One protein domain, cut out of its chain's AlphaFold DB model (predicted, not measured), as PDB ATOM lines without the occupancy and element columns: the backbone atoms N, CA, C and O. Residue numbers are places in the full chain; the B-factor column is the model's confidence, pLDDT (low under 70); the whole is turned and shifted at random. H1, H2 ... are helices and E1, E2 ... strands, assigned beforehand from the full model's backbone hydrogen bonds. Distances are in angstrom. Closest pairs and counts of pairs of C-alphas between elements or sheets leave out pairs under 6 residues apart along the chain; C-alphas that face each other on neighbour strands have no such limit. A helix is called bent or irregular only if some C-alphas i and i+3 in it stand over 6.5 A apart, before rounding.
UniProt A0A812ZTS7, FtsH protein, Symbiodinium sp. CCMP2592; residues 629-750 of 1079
ATOM      1  N   ASP A 629     134.594 171.926 179.964       57.03
ATOM      2  CA  ASP A 629     133.332 172.644 179.669       57.03
ATOM      3  C   ASP A 629     133.219 173.071 178.172       57.03
ATOM      4  O   ASP A 629     132.167 173.528 177.717       57.03
ATOM      5  N   CYS A 630     134.291 172.927 177.377       63.22
ATOM      6  CA  CYS A 630     134.399 173.416 176.002       63.22
ATOM      7  C   CYS A 630     133.689 172.580 174.916       63.22
ATOM      8  O   CYS A 630     133.685 173.027 173.772       63.22
ATOM      9  N   VAL A 631     133.086 171.416 175.206       67.38
ATOM     10  CA  VAL A 631     132.442 170.561 174.178       67.38
ATOM     11  C   VAL A 631     130.913 170.570 174.274       67.38
ATOM     12  O   VAL A 631     130.340 170.299 175.331       67.38
ATOM     13  N   GLY A 632     130.245 170.802 173.141       77.69
ATOM     14  CA  GLY A 632     128.806 170.619 172.967       77.69
ATOM     15  C   GLY A 632     128.450 169.605 171.874       77.69
ATOM     16  O   GLY A 632     129.285 169.172 171.076       77.69
ATOM     17  N   PHE A 633     127.178 169.214 171.847       81.50
ATOM     18  CA  PHE A 633     126.597 168.229 170.932       81.50
ATOM     19  C   PHE A 633     125.365 168.806 170.239       81.50
ATOM     20  O   PHE A 633     124.494 169.387 170.893       81.50
ATOM     21  N   GLN A 634     125.253 168.586 168.931       82.50
ATOM     22  CA  GLN A 634     124.066 168.900 168.150       82.50
ATOM     23  C   GLN A 634     123.594 167.666 167.374       82.50
ATOM     24  O   GLN A 634     124.397 166.941 166.787       82.50
ATOM     25  N   GLY A 635     122.280 167.439 167.345       83.38
ATOM     26  CA  GLY A 635     121.655 166.366 166.570       83.38
ATOM     27  C   GLY A 635     120.240 166.718 166.117       83.38
ATOM     28  O   GLY A 635     119.541 167.482 166.788       83.38
ATOM     29  N   GLN A 636     119.799 166.169 164.979       84.75
ATOM     30  CA  GLN A 636     118.429 166.346 164.486       84.75
ATOM     31  C   GLN A 636     117.696 165.009 164.336       84.75
ATOM     32  O   GLN A 636     118.204 164.040 163.764       84.75
ATOM     33  N   TYR A 637     116.458 164.987 164.818       83.31
ATOM     34  CA  TYR A 637     115.607 163.807 164.882       83.31
ATOM     35  C   TYR A 637     114.256 164.105 164.240       83.31
ATOM     36  O   TYR A 637     113.623 165.117 164.532       83.31
ATOM     37  N   ARG A 638     113.783 163.216 163.373       84.88
ATOM     38  CA  ARG A 638     112.441 163.264 162.799       84.88
ATOM     39  C   ARG A 638     111.496 162.469 163.699       84.88
ATOM     40  O   ARG A 638     111.733 161.294 163.960       84.88
ATOM     41  N   VAL A 639     110.431 163.114 164.164       86.94
ATOM     42  CA  VAL A 639     109.482 162.578 165.151       86.94
ATOM     43  C   VAL A 639     108.075 162.580 164.565       86.94
ATOM     44  O   VAL A 639     107.649 163.584 163.999       86.94
ATOM     45  N   GLU A 640     107.337 161.482 164.702       86.31
ATOM     46  CA  GLU A 640     105.934 161.375 164.267       86.31
ATOM     47  C   GLU A 640     105.016 161.191 165.489       86.31
ATOM     48  O   GLU A 640     104.883 160.067 165.971       86.31
ATOM     49  N   PRO A 641     104.432 162.266 166.055       81.56
ATOM     50  CA  PRO A 641     103.508 162.176 167.189       81.56
ATOM     51  C   PRO A 641     102.084 161.785 166.753       81.56
ATOM     52  O   PRO A 641     101.654 162.115 165.647       81.56
ATOM     53  N   THR A 642     101.311 161.133 167.630       76.12
ATOM     54  CA  THR A 642      99.900 160.791 167.350       76.12
ATOM     55  C   THR A 642      98.962 162.001 167.396       76.12
ATOM     56  O   THR A 642      97.957 162.014 166.685       76.12
ATOM     57  N   ASN A 643      99.259 163.010 168.225       69.94
ATOM     58  CA  ASN A 643      98.437 164.215 168.382       69.94
ATOM     59  C   ASN A 643      99.285 165.444 168.795       69.94
ATOM     60  O   ASN A 643     100.508 165.357 168.867       69.94
ATOM     61  N   MET A 644      98.649 166.608 168.988       58.91
ATOM     62  CA  MET A 644      99.302 167.929 169.053       58.91
ATOM     63  C   MET A 644     100.511 168.053 170.006       58.91
ATOM     64  O   MET A 644     100.543 167.505 171.102       58.91
ATOM     65  N   THR A 645     101.460 168.902 169.595       61.56
ATOM     66  CA  THR A 645     102.816 169.163 170.134       61.56
ATOM     67  C   THR A 645     102.968 169.497 171.627       61.56
ATOM     68  O   THR A 645     104.100 169.617 172.099       61.56
ATOM     69  N   ALA A 646     101.884 169.674 172.381       60.69
ATOM     70  CA  ALA A 646     101.889 170.229 173.734       60.69
ATOM     71  C   ALA A 646     102.398 169.234 174.802       60.69
ATOM     72  O   ALA A 646     101.628 168.690 175.587       60.69
ATOM     73  N   GLY A 647     103.717 169.019 174.842       71.12
ATOM     74  CA  GLY A 647     104.402 168.227 175.875       71.12
ATOM     75  C   GLY A 647     105.715 167.585 175.412       71.12
ATOM     76  O   GLY A 647     106.619 167.388 176.223       71.12
ATOM     77  N   LEU A 648     105.853 167.333 174.104       76.44
ATOM     78  CA  LEU A 648     106.968 166.589 173.500       76.44
ATOM     79  C   LEU A 648     108.351 167.128 173.904       76.44
ATOM     80  O   LEU A 648     109.215 166.369 174.340       76.44
ATOM     81  N   THR A 649     108.542 168.447 173.810       79.69
ATOM     82  CA  THR A 649     109.802 169.128 174.150       79.69
ATOM     83  C   THR A 649     110.185 168.930 175.618       79.69
ATOM     84  O   THR A 649     111.357 168.731 175.921       79.69
ATOM     85  N   SER A 650     109.201 168.930 176.527       80.19
ATOM     86  CA  SER A 650     109.421 168.731 177.966       80.19
ATOM     87  C   SER A 650     109.809 167.283 178.282       80.19
ATOM     88  O   SER A 650     110.758 167.045 179.028       80.19
ATOM     89  N   ALA A 651     109.153 166.307 177.639       76.50
ATOM     90  CA  ALA A 651     109.490 164.890 177.782       76.50
ATOM     91  C   ALA A 651     110.924 164.585 177.308       76.50
ATOM     92  O   ALA A 651     111.689 163.960 178.042       76.50
ATOM     93  N   PHE A 652     111.325 165.098 176.135       78.56
ATOM     94  CA  PHE A 652     112.710 164.992 175.658       78.56
ATOM     95  C   PHE A 652     113.705 165.647 176.626       78.56
ATOM     96  O   PHE A 652     114.725 165.039 176.949       78.56
ATOM     97  N   LYS A 653     113.406 166.853 177.136       82.19
ATOM     98  CA  LYS A 653     114.286 167.553 178.087       82.19
ATOM     99  C   LYS A 653     114.468 166.757 179.381       82.19
ATOM    100  O   LYS A 653     115.597 166.599 179.831       82.19
ATOM    101  N   SER A 654     113.383 166.204 179.929       80.06
ATOM    102  CA  SER A 654     113.389 165.358 181.134       80.06
ATOM    103  C   SER A 654     114.300 164.136 180.980       80.06
ATOM    104  O   SER A 654     115.168 163.904 181.821       80.06
ATOM    105  N   VAL A 655     114.162 163.388 179.876       77.19
ATOM    106  CA  VAL A 655     115.003 162.207 179.608       77.19
ATOM    107  C   VAL A 655     116.466 162.594 179.423       77.19
ATOM    108  O   VAL A 655     117.339 161.973 180.027       77.19
ATOM    109  N   LEU A 656     116.750 163.637 178.636       76.69
ATOM    110  CA  LEU A 656     118.124 164.073 178.388       76.69
ATOM    111  C   LEU A 656     118.810 164.549 179.677       76.69
ATOM    112  O   LEU A 656     119.932 164.121 179.935       76.69
ATOM    113  N   MET A 657     118.141 165.337 180.530       79.38
ATOM    114  CA  MET A 657     118.663 165.692 181.862       79.38
ATOM    115  C   MET A 657     118.923 164.441 182.715       79.38
ATOM    116  O   MET A 657     120.014 164.276 183.256       79.38
ATOM    117  N   SER A 658     117.952 163.522 182.783       75.81
ATOM    118  CA  SER A 658     118.044 162.307 183.601       75.81
ATOM    119  C   SER A 658     119.160 161.345 183.181       75.81
ATOM    120  O   SER A 658     119.608 160.577 184.029       75.81
ATOM    121  N   GLN A 659     119.561 161.329 181.907       71.75
ATOM    122  CA  GLN A 659     120.581 160.405 181.389       71.75
ATOM    123  C   GLN A 659     121.968 161.044 181.235       71.75
ATOM    124  O   GLN A 659     122.963 160.330 181.272       71.75
ATOM    125  N   SER A 660     122.053 162.368 181.061       65.12
ATOM    126  CA  SER A 660     123.333 163.082 180.891       65.12
ATOM    127  C   SER A 660     123.848 163.772 182.157       65.12
ATOM    128  O   SER A 660     124.973 164.261 182.159       65.12
ATOM    129  N   GLY A 661     123.024 163.886 183.204       71.44
ATOM    130  CA  GLY A 661     123.340 164.672 184.403       71.44
ATOM    131  C   GLY A 661     123.346 166.191 184.181       71.44
ATOM    132  O   GLY A 661     123.559 166.945 185.131       71.44
ATOM    133  N   LEU A 662     123.100 166.666 182.953       76.56
ATOM    134  CA  LEU A 662     123.080 168.091 182.636       76.56
ATOM    135  C   LEU A 662     121.892 168.807 183.288       76.56
ATOM    136  O   LEU A 662     120.760 168.321 183.295       76.56
ATOM    137  N   THR A 663     122.147 170.026 183.760       82.19
ATOM    138  CA  THR A 663     121.113 170.959 184.216       82.19
ATOM    139  C   THR A 663     120.256 171.457 183.050       82.19
ATOM    140  O   THR A 663     120.710 171.532 181.909       82.19
ATOM    141  N   GLU A 664     119.022 171.886 183.334       79.88
ATOM    142  CA  GLU A 664     118.053 172.305 182.307       79.88
ATOM    143  C   GLU A 664     118.551 173.439 181.382       79.88
ATOM    144  O   GLU A 664     118.104 173.564 180.241       79.88
ATOM    145  N   GLN A 665     119.482 174.263 181.875       81.69
ATOM    146  CA  GLN A 665     120.108 175.371 181.146       81.69
ATOM    147  C   GLN A 665     121.162 174.902 180.125       81.69
ATOM    148  O   GLN A 665     121.408 175.604 179.148       81.69
ATOM    149  N   LYS A 666     121.753 173.713 180.315       81.56
ATOM    150  CA  LYS A 666     122.737 173.099 179.404       81.56
ATOM    151  C   LYS A 666     122.083 172.292 178.260       81.56
ATOM    152  O   LYS A 666     122.793 171.649 177.491       81.56
ATOM    153  N   ILE A 667     120.751 172.327 178.100       83.75
ATOM    154  CA  ILE A 667     120.028 171.635 177.014       83.75
ATOM    155  C   ILE A 667     118.996 172.574 176.369       83.75
ATOM    156  O   ILE A 667     118.030 172.980 177.016       83.75
ATOM    157  N   SER A 668     119.135 172.842 175.067       84.31
ATOM    158  CA  SER A 668     118.082 173.450 174.243       84.31
ATOM    159  C   SER A 668     117.492 172.438 173.262       84.31
ATOM    160  O   SER A 668     118.194 171.577 172.729       84.31
ATOM    161  N   ILE A 669     116.186 172.538 173.021       86.25
ATOM    162  CA  ILE A 669     115.446 171.669 172.102       86.25
ATOM    163  C   ILE A 669     114.499 172.545 171.289       86.25
ATOM    164  O   ILE A 669     113.636 173.219 171.856       86.25
ATOM    165  N   HIS A 670     114.631 172.505 169.968       86.75
ATOM    166  CA  HIS A 670     113.783 173.251 169.042       86.75
ATOM    167  C   HIS A 670     112.982 172.291 168.171       86.75
ATOM    168  O   HIS A 670     113.501 171.282 167.697       86.75
ATOM    169  N   THR A 671     111.701 172.597 167.972       85.75
ATOM    170  CA  THR A 671     110.767 171.753 167.221       85.75
ATOM    171  C   THR A 671     110.237 172.518 166.014       85.75
ATOM    172  O   THR A 671     109.480 173.475 166.162       85.75
ATOM    173  N   GLU A 672     110.625 172.079 164.828       86.62
ATOM    174  CA  GLU A 672     110.252 172.647 163.534       86.62
ATOM    175  C   GLU A 672     109.241 171.710 162.851       86.62
ATOM    176  O   GLU A 672     109.372 170.486 162.931       86.62
ATOM    177  N   GLN A 673     108.200 172.239 162.204       81.50
ATOM    178  CA  GLN A 673     107.240 171.384 161.496       81.50
ATOM    179  C   GLN A 673     107.819 170.981 160.136       81.50
ATOM    180  O   GLN A 673     108.153 171.840 159.322       81.50
ATOM    181  N   ALA A 674     107.945 169.677 159.879       78.19
ATOM    182  CA  ALA A 674     108.470 169.201 158.606       78.19
ATOM    183  C   ALA A 674     107.446 169.396 157.472       78.19
ATOM    184  O   ALA A 674     106.246 169.555 157.698       78.19
ATOM    185  N   THR A 675     107.909 169.296 156.225       78.06
ATOM    186  CA  THR A 675     107.072 169.421 155.014       78.06
ATOM    187  C   THR A 675     105.946 168.382 154.909       78.06
ATOM    188  O   THR A 675     105.014 168.565 154.129       78.06
ATOM    189  N   ASN A 676     105.994 167.308 155.704       75.56
ATOM    190  CA  ASN A 676     104.850 166.441 155.974       75.56
ATOM    191  C   ASN A 676     104.210 166.875 157.308       75.56
ATOM    192  O   ASN A 676     104.870 166.737 158.340       75.56
ATOM    193  N   PRO A 677     102.933 167.310 157.340       73.38
ATOM    194  CA  PRO A 677     102.309 167.887 158.533       73.38
ATOM    195  C   PRO A 677     102.181 166.927 159.728       73.38
ATOM    196  O   PRO A 677     101.881 167.392 160.826       73.38
ATOM    197  N   ARG A 678     102.409 165.616 159.543       77.31
ATOM    198  CA  ARG A 678     102.460 164.612 160.624       77.31
ATOM    199  C   ARG A 678     103.846 164.408 161.238       77.31
ATOM    200  O   ARG A 678     103.959 163.667 162.207       77.31
ATOM    201  N   LYS A 679     104.901 165.025 160.697       83.06
ATOM    202  CA  LYS A 679     106.272 164.855 161.192       83.06
ATOM    203  C   LYS A 679     106.864 166.182 161.661       83.06
ATOM    204  O   LYS A 679     106.686 167.228 161.041       83.06
ATOM    205  N   LEU A 680     107.589 166.119 162.766       86.12
ATOM    206  CA  LEU A 680     108.342 167.218 163.360       86.12
ATOM    207  C   LEU A 680     109.832 166.942 163.182       86.12
ATOM    208  O   LEU A 680     110.262 165.791 163.251       86.12
ATOM    209  N   LEU A 681     110.617 167.991 162.984       85.88
ATOM    210  CA  LEU A 681     112.067 167.961 163.094       85.88
ATOM    211  C   LEU A 681     112.441 168.538 164.463       85.88
ATOM    212  O   LEU A 681     112.241 169.720 164.731       85.88
ATOM    213  N   VAL A 682     112.943 167.684 165.347       87.06
ATOM    214  CA  VAL A 682     113.398 168.043 166.689       87.06
ATOM    215  C   VAL A 682     114.916 168.171 166.650       87.06
ATOM    216  O   VAL A 682     115.627 167.186 166.460       87.06
ATOM    217  N   ARG A 683     115.412 169.399 166.801       86.38
ATOM    218  CA  ARG A 683     116.839 169.714 166.912       86.38
ATOM    219  C   ARG A 683     117.199 169.767 168.396       86.38
ATOM    220  O   ARG A 683     116.569 170.512 169.144       86.38
ATOM    221  N   VAL A 684     118.188 168.988 168.818       85.75
ATOM    222  CA  VAL A 684     118.705 168.965 170.194       85.75
ATOM    223  C   VAL A 684     120.097 169.587 170.191       85.75
ATOM    224  O   VAL A 684     120.942 169.181 169.396       85.75
ATOM    225  N   CYS A 685     120.317 170.559 171.074       84.00
ATOM    226  CA  CYS A 685     121.600 171.210 171.318       84.00
ATOM    227  C   CYS A 685     121.949 171.047 172.808       84.00
ATOM    228  O   CYS A 685     121.207 171.521 173.670       84.00
ATOM    229  N   MET A 686     123.051 170.367 173.120       83.75
ATOM    230  CA  MET A 686     123.561 170.166 174.482       83.75
ATOM    231  C   MET A 686     124.892 170.907 174.617       83.75
ATOM    232  O   MET A 686     125.758 170.784 173.754       83.75
ATOM    233  N   PHE A 687     125.046 171.690 175.679       81.06
ATOM    234  CA  PHE A 687     126.187 172.581 175.896       81.06
ATOM    235  C   PHE A 687     127.007 172.079 177.082       81.06
ATOM    236  O   PHE A 687     126.423 171.628 178.069       81.06
ATOM    237  N   ASN A 688     128.331 172.225 177.023       73.88
ATOM    238  CA  ASN A 688     129.225 171.950 178.142       73.88
ATOM    239  C   ASN A 688     129.045 170.540 178.748       73.88
ATOM    240  O   ASN A 688     128.660 170.388 179.920       73.88
ATOM    241  N   LEU A 689     129.298 169.518 177.933       72.06
ATOM    242  CA  LEU A 689     129.318 168.114 178.344       72.06
ATOM    243  C   LEU A 689     130.453 167.872 179.363       72.06
ATOM    244  O   LEU A 689     131.551 168.386 179.156       72.06
ATOM    245  N   PRO A 690     130.230 167.116 180.453       61.03
ATOM    246  CA  PRO A 690     131.294 166.789 181.399       61.03
ATOM    247  C   PRO A 690     132.296 165.786 180.796       61.03
ATOM    248  O   PRO A 690     131.966 165.039 179.877       61.03
ATOM    249  N   ALA A 691     133.522 165.753 181.326       52.66
ATOM    250  CA  ALA A 691     134.631 164.965 180.772       52.66
ATOM    251  C   ALA A 691     134.422 163.433 180.815       52.66
ATOM    252  O   ALA A 691     135.096 162.698 180.098       52.66
ATOM    253  N   ASP A 692     133.489 162.946 181.634       48.00
ATOM    254  CA  ASP A 692     133.072 161.543 181.728       48.00
ATOM    255  C   ASP A 692     131.846 161.206 180.854       48.00
ATOM    256  O   ASP A 692     131.373 160.063 180.864       48.00
ATOM    257  N   TYR A 693     131.332 162.167 180.073       53.97
ATOM    258  CA  TYR A 693     130.193 161.969 179.177       53.97
ATOM    259  C   TYR A 693     130.533 160.986 178.050       53.97
ATOM    260  O   TYR A 693     131.102 161.340 177.017       53.97
ATOM    261  N   LYS A 694     130.133 159.728 178.242       49.97
ATOM    262  CA  LYS A 694     130.288 158.663 177.248       49.97
ATOM    263  C   LYS A 694     129.410 158.966 176.024       49.97
ATOM    264  O   LYS A 694     128.184 158.951 176.163       49.97
ATOM    265  N   PRO A 695     129.980 159.189 174.823       51.31
ATOM    266  CA  PRO A 695     129.178 159.283 173.610       51.31
ATOM    267  C   PRO A 695     128.466 157.942 173.386       51.31
ATOM    268  O   PRO A 695     129.103 156.888 173.419       51.31
ATOM    269  N   LEU A 696     127.144 157.967 173.188       46.72
ATOM    270  CA  LEU A 696     126.339 156.746 173.053       46.72
ATOM    271  C   LEU A 696     126.846 155.879 171.878       46.72
ATOM    272  O   LEU A 696     126.809 156.348 170.735       46.72
ATOM    273  N   PRO A 697     127.306 154.635 172.124       39.97
ATOM    274  CA  PRO A 697     127.821 153.767 171.072       39.97
ATOM    275  C   PRO A 697     126.685 153.284 170.162       39.97
ATOM    276  O   PRO A 697     125.607 152.931 170.634       39.97
ATOM    277  N   ASP A 698     126.955 153.289 168.855       45.44
ATOM    278  CA  ASP A 698     126.007 153.051 167.756       45.44
ATOM    279  C   ASP A 698     124.634 153.740 167.930       45.44
ATOM    280  O   ASP A 698     123.644 153.202 168.450       45.44
ATOM    281  N   LEU A 699     124.561 154.957 167.382       46.34
ATOM    282  CA  LEU A 699     123.353 155.777 167.329       46.34
ATOM    283  C   LEU A 699     122.130 155.044 166.754       46.34
ATOM    284  O   LEU A 699     121.006 155.419 167.096       46.34
ATOM    285  N   ARG A 700     122.303 153.996 165.938       41.16
ATOM    286  CA  ARG A 700     121.182 153.264 165.339       41.16
ATOM    287  C   ARG A 700     120.459 152.365 166.341       41.16
ATOM    288  O   ARG A 700     119.233 152.320 166.313       41.16
ATOM    289  N   THR A 701     121.184 151.720 167.254       46.75
ATOM    290  CA  THR A 701     120.587 150.975 168.380       46.75
ATOM    291  C   THR A 701     120.095 151.891 169.502       46.75
ATOM    292  O   THR A 701     119.173 151.535 170.232       46.75
ATOM    293  N   SER A 702     120.653 153.103 169.616       54.44
ATOM    294  CA  SER A 702     120.253 154.069 170.650       54.44
ATOM    295  C   SER A 702     118.809 154.583 170.516       54.44
ATOM    296  O   SER A 702     118.230 155.021 171.508       54.44
ATOM    297  N   MET A 703     118.208 154.534 169.318       55.81
ATOM    298  CA  MET A 703     116.888 155.132 169.060       55.81
ATOM    299  C   MET A 703     115.735 154.382 169.720       55.81
ATOM    300  O   MET A 703     114.906 155.024 170.363       55.81
ATOM    301  N   ASP A 704     115.700 153.050 169.636       55.91
ATOM    302  CA  ASP A 704     114.665 152.260 170.313       55.91
ATOM    303  C   ASP A 704     114.802 152.363 171.841       55.91
ATOM    304  O   ASP A 704     113.804 152.466 172.554       55.91
ATOM    305  N   TRP A 705     116.038 152.422 172.351       69.62
ATOM    306  CA  TRP A 705     116.327 152.650 173.771       69.62
ATOM    307  C   TRP A 705     115.851 154.031 174.248       69.62
ATOM    308  O   TRP A 705     115.147 154.122 175.255       69.62
ATOM    309  N   LEU A 706     116.160 155.098 173.502       63.38
ATOM    310  CA  LEU A 706     115.746 156.463 173.831       63.38
ATOM    311  C   LEU A 706     114.221 156.629 173.738       63.38
ATOM    312  O   LEU A 706     113.615 157.245 174.614       63.38
ATOM    313  N   LEU A 707     113.586 156.037 172.720       69.44
ATOM    314  CA  LEU A 707     112.130 156.017 172.572       69.44
ATOM    315  C   LEU A 707     111.462 155.313 173.764       69.44
ATOM    316  O   LEU A 707     110.498 155.837 174.322       69.44
ATOM    317  N   ASN A 708     111.999 154.170 174.194       71.06
ATOM    318  CA  ASN A 708     111.500 153.409 175.339       71.06
ATOM    319  C   ASN A 708     111.689 154.186 176.661       71.06
ATOM    320  O   ASN A 708     110.771 154.258 177.473       71.06
ATOM    321  N   LEU A 709     112.818 154.883 176.846       71.50
ATOM    322  CA  LEU A 709     113.044 155.790 177.985       71.50
ATOM    323  C   LEU A 709     112.074 156.981 178.030       71.50
ATOM    324  O   LEU A 709     111.653 157.383 179.118       71.50
ATOM    325  N   ILE A 710     111.706 157.536 176.870       69.75
ATOM    326  CA  ILE A 710     110.680 158.585 176.754       69.75
ATOM    327  C   ILE A 710     109.296 158.017 177.096       69.75
ATOM    328  O   ILE A 710     108.559 158.643 177.857       69.75
ATOM    329  N   GLN A 711     108.969 156.818 176.605       72.50
ATOM    330  CA  GLN A 711     107.715 156.115 176.910       72.50
ATOM    331  C   GLN A 711     107.578 155.729 178.394       72.50
ATOM    332  O   GLN A 711     106.461 155.642 178.894       72.50
ATOM    333  N   GLN A 712     108.691 155.535 179.107       75.25
ATOM    334  CA  GLN A 712     108.721 155.216 180.541       75.25
ATOM    335  C   GLN A 712     108.627 156.441 181.473       75.25
ATOM    336  O   GLN A 712     108.567 156.270 182.691       75.25
ATOM    337  N   GLN A 713     108.614 157.678 180.958       73.44
ATOM    338  CA  GLN A 713     108.464 158.860 181.819       73.44
ATOM    339  C   GLN A 713     107.048 158.929 182.424       73.44
ATOM    340  O   GLN A 713     106.072 158.800 181.689       73.44
ATOM    341  N   PRO A 714     106.881 159.252 183.723       64.81
ATOM    342  CA  PRO A 714     105.565 159.274 184.379       64.81
ATOM    343  C   PRO A 714     104.604 160.346 183.833       64.81
ATOM    344  O   PRO A 714     103.407 160.294 184.100       64.81
ATOM    345  N   ASN A 715     105.120 161.305 183.056       59.53
ATOM    346  CA  ASN A 715     104.348 162.356 182.388       59.53
ATOM    347  C   ASN A 715     104.058 162.042 180.901       59.53
ATOM    348  O   ASN A 715     103.525 162.894 180.190       59.53
ATOM    349  N   TYR A 716     104.432 160.857 180.402       62.22
ATOM    350  CA  TYR A 716     104.191 160.445 179.020       62.22
ATOM    351  C   TYR A 716     102.773 159.880 178.861       62.22
ATOM    352  O   TYR A 716     102.462 158.783 179.320       62.22
ATOM    353  N   ASN A 717     101.896 160.625 178.188       66.00
ATOM    354  CA  ASN A 717     100.561 160.140 177.852       66.00
ATOM    355  C   ASN A 717     100.598 159.305 176.558       66.00
ATOM    356  O   ASN A 717     100.856 159.842 175.476       66.00
ATOM    357  N   HIS A 718     100.284 158.011 176.675       66.06
ATOM    358  CA  HIS A 718     100.253 157.056 175.563       66.06
ATOM    359  C   HIS A 718      99.306 157.460 174.418       66.06
ATOM    360  O   HIS A 718      99.646 157.220 173.260       66.06
ATOM    361  N   ASP A 719      98.178 158.124 174.701       59.00
ATOM    362  CA  ASP A 719      97.224 158.552 173.662       59.00
ATOM    363  C   ASP A 719      97.799 159.658 172.748       59.00
ATOM    364  O   ASP A 719      97.385 159.820 171.597       59.00
ATOM    365  N   SER A 720      98.802 160.397 173.238       62.84
ATOM    366  CA  SER A 720      99.530 161.468 172.535       62.84
ATOM    367  C   SER A 720     100.990 161.096 172.209       62.84
ATOM    368  O   SER A 720     101.840 161.976 172.073       62.84
ATOM    369  N   GLY A 721     101.304 159.799 172.157       68.06
ATOM    370  CA  GLY A 721     102.673 159.291 172.076       68.06
ATOM    371  C   GLY A 721     103.433 159.561 170.766       68.06
ATOM    372  O   GLY A 721     102.886 159.982 169.748       68.06
ATOM    373  N   ILE A 722     104.733 159.260 170.794       74.44
ATOM    374  CA  ILE A 722     105.610 159.200 169.619       74.44
ATOM    375  C   ILE A 722     105.424 157.840 168.932       74.44
ATOM    376  O   ILE A 722     105.647 156.801 169.550       74.44
ATOM    377  N   VAL A 723     105.060 157.850 167.647       76.19
ATOM    378  CA  VAL A 723     104.914 156.653 166.797       76.19
ATOM    379  C   VAL A 723     106.256 156.209 166.218       76.19
ATOM    380  O   VAL A 723     106.527 155.016 166.131       76.19
ATOM    381  N   SER A 724     107.100 157.158 165.803       79.38
ATOM    382  CA  SER A 724     108.456 156.878 165.316       79.38
ATOM    383  C   SER A 724     109.432 158.008 165.638       79.38
ATOM    384  O   SER A 724     109.049 159.182 165.695       79.38
ATOM    385  N   LEU A 725     110.695 157.623 165.835       78.62
ATOM    386  CA  LEU A 725     111.847 158.491 166.051       78.62
ATOM    387  C   LEU A 725     112.968 158.047 165.099       78.62
ATOM    388  O   LEU A 725     113.428 156.913 165.167       78.62
ATOM    389  N   GLU A 726     113.387 158.928 164.196       80.75
ATOM    390  CA  GLU A 726     114.372 158.639 163.145       80.75
ATOM    391  C   GLU A 726     115.481 159.703 163.178       80.75
ATOM    392  O   GLU A 726     115.210 160.888 162.995       80.75
ATOM    393  N   THR A 727     116.742 159.316 163.389       76.81
ATOM    394  CA  THR A 727     117.888 160.237 163.241       76.81
ATOM    395  C   THR A 727     117.982 160.737 161.803       76.81
ATOM    396  O   THR A 727     117.994 159.917 160.883       76.81
ATOM    397  N   VAL A 728     118.139 162.044 161.579       77.31
ATOM    398  CA  VAL A 728     118.404 162.554 160.225       77.31
ATOM    399  C   VAL A 728     119.888 162.314 159.888       77.31
ATOM    400  O   VAL A 728     120.752 162.858 160.584       77.31
ATOM    401  N   PRO A 729     120.230 161.504 158.863       66.50
ATOM    402  CA  PRO A 729     121.622 161.145 158.585       66.50
ATOM    403  C   PRO A 729     122.505 162.370 158.320       66.50
ATOM    404  O   PRO A 729     122.090 163.299 157.631       66.50
ATOM    405  N   GLY A 730     123.722 162.371 158.870       67.81
ATOM    406  CA  GLY A 730     124.689 163.466 158.710       67.81
ATOM    407  C   GLY A 730     124.422 164.725 159.550       67.81
ATOM    408  O   GLY A 730     125.190 165.673 159.455       67.81
ATOM    409  N   THR A 731     123.376 164.754 160.386       68.75
ATOM    410  CA  THR A 731     123.021 165.940 161.201       68.75
ATOM    411  C   THR A 731     123.510 165.900 162.650       68.75
ATOM    412  O   THR A 731     123.157 166.780 163.432       68.75
ATOM    413  N   ILE A 732     124.280 164.872 163.019       68.62
ATOM    414  CA  ILE A 732     124.755 164.647 164.387       68.62
ATOM    415  C   ILE A 732     126.257 164.914 164.439       68.62
ATOM    416  O   ILE A 732     127.030 164.219 163.779       68.62
ATOM    417  N   TYR A 733     126.664 165.921 165.210       67.56
ATOM    418  CA  TYR A 733     128.059 166.321 165.362       67.56
ATOM    419  C   TYR A 733     128.327 166.990 166.714       67.56
ATOM    420  O   TYR A 733     127.453 167.599 167.327       67.56
ATOM    421  N   TYR A 734     129.578 166.885 167.154       70.25
ATOM    422  CA  TYR A 734     130.119 167.667 168.261       70.25
ATOM    423  C   TYR A 734     130.780 168.936 167.702       70.25
ATOM    424  O   TYR A 734     131.349 168.906 166.604       70.25
ATOM    425  N   THR A 735     130.686 170.034 168.444       70.31
ATOM    426  CA  THR A 735     131.216 171.374 168.124       70.31
ATOM    427  C   THR A 735     131.561 172.066 169.451       70.31
ATOM    428  O   THR A 735     130.959 171.722 170.477       70.31
ATOM    429  N   PRO A 736     132.544 172.984 169.496       68.38
ATOM    430  CA  PRO A 736     132.858 173.725 170.707       68.38
ATOM    431  C   PRO A 736     131.635 174.422 171.323       68.38
ATOM    432  O   PRO A 736     130.854 175.085 170.638       68.38
ATOM    433  N   SER A 737     131.507 174.344 172.649       68.00
ATOM    434  CA  SER A 737     130.496 175.070 173.431       68.00
ATOM    435  C   SER A 737     130.505 176.571 173.130       68.00
ATOM    436  O   SER A 737     129.462 177.212 173.197       68.00
ATOM    437  N   SER A 738     131.663 177.131 172.767       61.66
ATOM    438  CA  SER A 738     131.835 178.525 172.356       61.66
ATOM    439  C   SER A 738     131.120 178.855 171.040       61.66
ATOM    440  O   SER A 738     130.380 179.838 171.001       61.66
ATOM    441  N   GLU A 739     131.262 178.044 169.986       65.06
ATOM    442  CA  GLU A 739     130.530 178.231 168.717       65.06
ATOM    443  C   GLU A 739     129.014 178.146 168.953       65.06
ATOM    444  O   GLU A 739     128.245 179.009 168.520       65.06
ATOM    445  N   LEU A 740     128.610 177.131 169.723       63.88
ATOM    446  CA  LEU A 740     127.229 176.869 170.108       63.88
ATOM    447  C   LEU A 740     126.615 177.989 170.968       63.88
ATOM    448  O   LEU A 740     125.454 178.338 170.760       63.88
ATOM    449  N   MET A 741     127.354 178.569 171.920       59.47
ATOM    450  CA  MET A 741     126.877 179.692 172.744       59.47
ATOM    451  C   MET A 741     126.878 181.024 171.994       59.47
ATOM    452  O   MET A 741     125.944 181.804 172.161       59.47
ATOM    453  N   THR A 742     127.884 181.300 171.160       60.16
ATOM    454  CA  THR A 742     127.968 182.591 170.449       60.16
ATOM    455  C   THR A 742     126.792 182.766 169.483       60.16
ATOM    456  O   THR A 742     126.231 183.856 169.388       60.16
ATOM    457  N   ASN A 743     126.351 181.676 168.845       56.25
ATOM    458  CA  ASN A 743     125.256 181.667 167.871       56.25
ATOM    459  C   ASN A 743     124.023 180.875 168.361       56.25
ATOM    460  O   ASN A 743     123.317 180.255 167.559       56.25
ATOM    461  N   GLN A 744     123.746 180.899 169.673       54.38
ATOM    462  CA  GLN A 744     122.750 180.040 170.344       54.38
ATOM    463  C   GLN A 744     121.325 180.130 169.768       54.38
ATOM    464  O   GLN A 744     120.534 179.194 169.900       54.38
ATOM    465  N   VAL A 745     120.991 181.252 169.123       53.50
ATOM    466  CA  VAL A 745     119.707 181.463 168.442       53.50
ATOM    467  C   VAL A 745     119.744 180.930 167.004       53.50
ATOM    468  O   VAL A 745     118.896 180.120 166.653       53.50
ATOM    469  N   GLU A 746     120.717 181.310 166.170       58.19
ATOM    470  CA  GLU A 746     120.705 180.948 164.739       58.19
ATOM    471  C   GLU A 746     120.973 179.457 164.475       58.19
ATOM    472  O   GLU A 746     120.223 178.827 163.724       58.19
ATOM    473  N   ILE A 747     121.992 178.857 165.105       61.56
ATOM    474  CA  ILE A 747     122.403 177.469 164.804       61.56
ATOM    475  C   ILE A 747     121.315 176.460 165.206       61.56
ATOM    476  O   ILE A 747     121.040 175.497 164.480       61.56
ATOM    477  N   CYS A 748     120.659 176.695 166.344       61.59
ATOM    478  CA  CYS A 748     119.639 175.795 166.873       61.59
ATOM    479  C   CYS A 748     118.212 176.121 166.372       61.59
ATOM    480  O   CYS A 748     117.369 175.224 166.412       61.59
ATOM    481  N   GLN A 749     117.935 177.330 165.842       57.19
ATOM    482  CA  GLN A 749     116.604 177.710 165.314       57.19
ATOM    483  C   GLN A 749     116.492 177.738 163.779       57.19
ATOM    484  O   GLN A 749     115.388 177.534 163.281       57.19
ATOM    485  N   GLY A 750     117.591 177.878 163.021       54.12
ATOM    486  CA  GLY A 750     117.625 177.481 161.606       54.12
ATOM    487  C   GLY A 750     118.376 178.396 160.631       54.12
ATOM    488  O   GLY A 750     117.821 179.374 160.141       54.12
TER     489      GLY A 750
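AT A GLANCE: This is residues 629 to 750 of the 1079 residues of the protein "FtsH protein" of Symbiodinium sp. CCMP2592 (UniProt A0A812ZTS7). A strongly twisted antiparallel sheet of five strands has its long, bent strand E1 in the middle, with the hairpin E2 and E3 on one side of it and E4 and E5 one after the other along its other side. Helices H1 and H2 cover one face, H1 packing on the hairpin's side with its closest contact to E2 and H2 lying over E4; the short H3 stands up from the opposite face near the start of E1, and the last short helix, H4, only grazes the sheet with its residues 747 to 749. The printed part has 122 residues with four named helices and five named strands, in the order E1 H1 E2 E3 H2 E4 E5 H3 H4, of mixed class. It is compact, with a radius of gyration of the C-alphas of 14.1 A, and rounded, spanning 40 by 29 by 26 A.

HOW THE PARTS SIT: E1, residues 631 to 641, bends by 53 degrees at residue 638. On one side of it lies E3, residues 680 to 686, antiparallel, with N 635 and O 684 3.0 A apart. E2, residues 667 to 673, lies on the other side of E3 and forms a hairpin with it; N 670 and O 683 are 2.9 A apart. On the other side of E1 lie E4, residues 722 to 727, with N 638 and O 726 2.8 A apart, and E5, residues 733 to 736, with N 634 and O 733 2.9 A apart. H1, residues 648 to 660, is on the sheet; its closest C-alphas to E2 are those of Thr 649 and Ile 669, 6.5 A apart. H2, residues 699 to 711, is on the same face, over E4 at a height over the sheet of 9.1 A. H1 and H2 touch at Val 655 and Ile 710, their closest C-alphas, 6.3 A apart, at a steep tilt of 66 degrees, opposite ways. H3, residues 737 to 742, is on the opposite face and stands up from the sheet over E1. H4, residues 746 to 749, only grazes the sheet with residues 747 to 749. Every O i to N i+4 pair is within hydrogen-bond range in H1 and H3, and 6 of 9 in H2; H4 is too short for such a pair.

IN THESE COORDINATES: E1 begins at C-alpha 631, (132.442, 170.561, 174.178), and is 30.9 A long. H1 and H2 each measure 18.3 A, E2 20.1 A, E3 19.1 A and E4 13.9 A. H4 ends at C-alpha 749, (116.604, 177.710, 165.314).

THE WHOLE: The C-alphas farthest apart, of Cys 630 and Asp 719, are 40.1 A apart. The printed part has no cut, and the link from E3 to H2 is long. The mean pLDDT of the printed part is 70.5, with 55 residues under 70, among them 690 to 707 and 736 to 750.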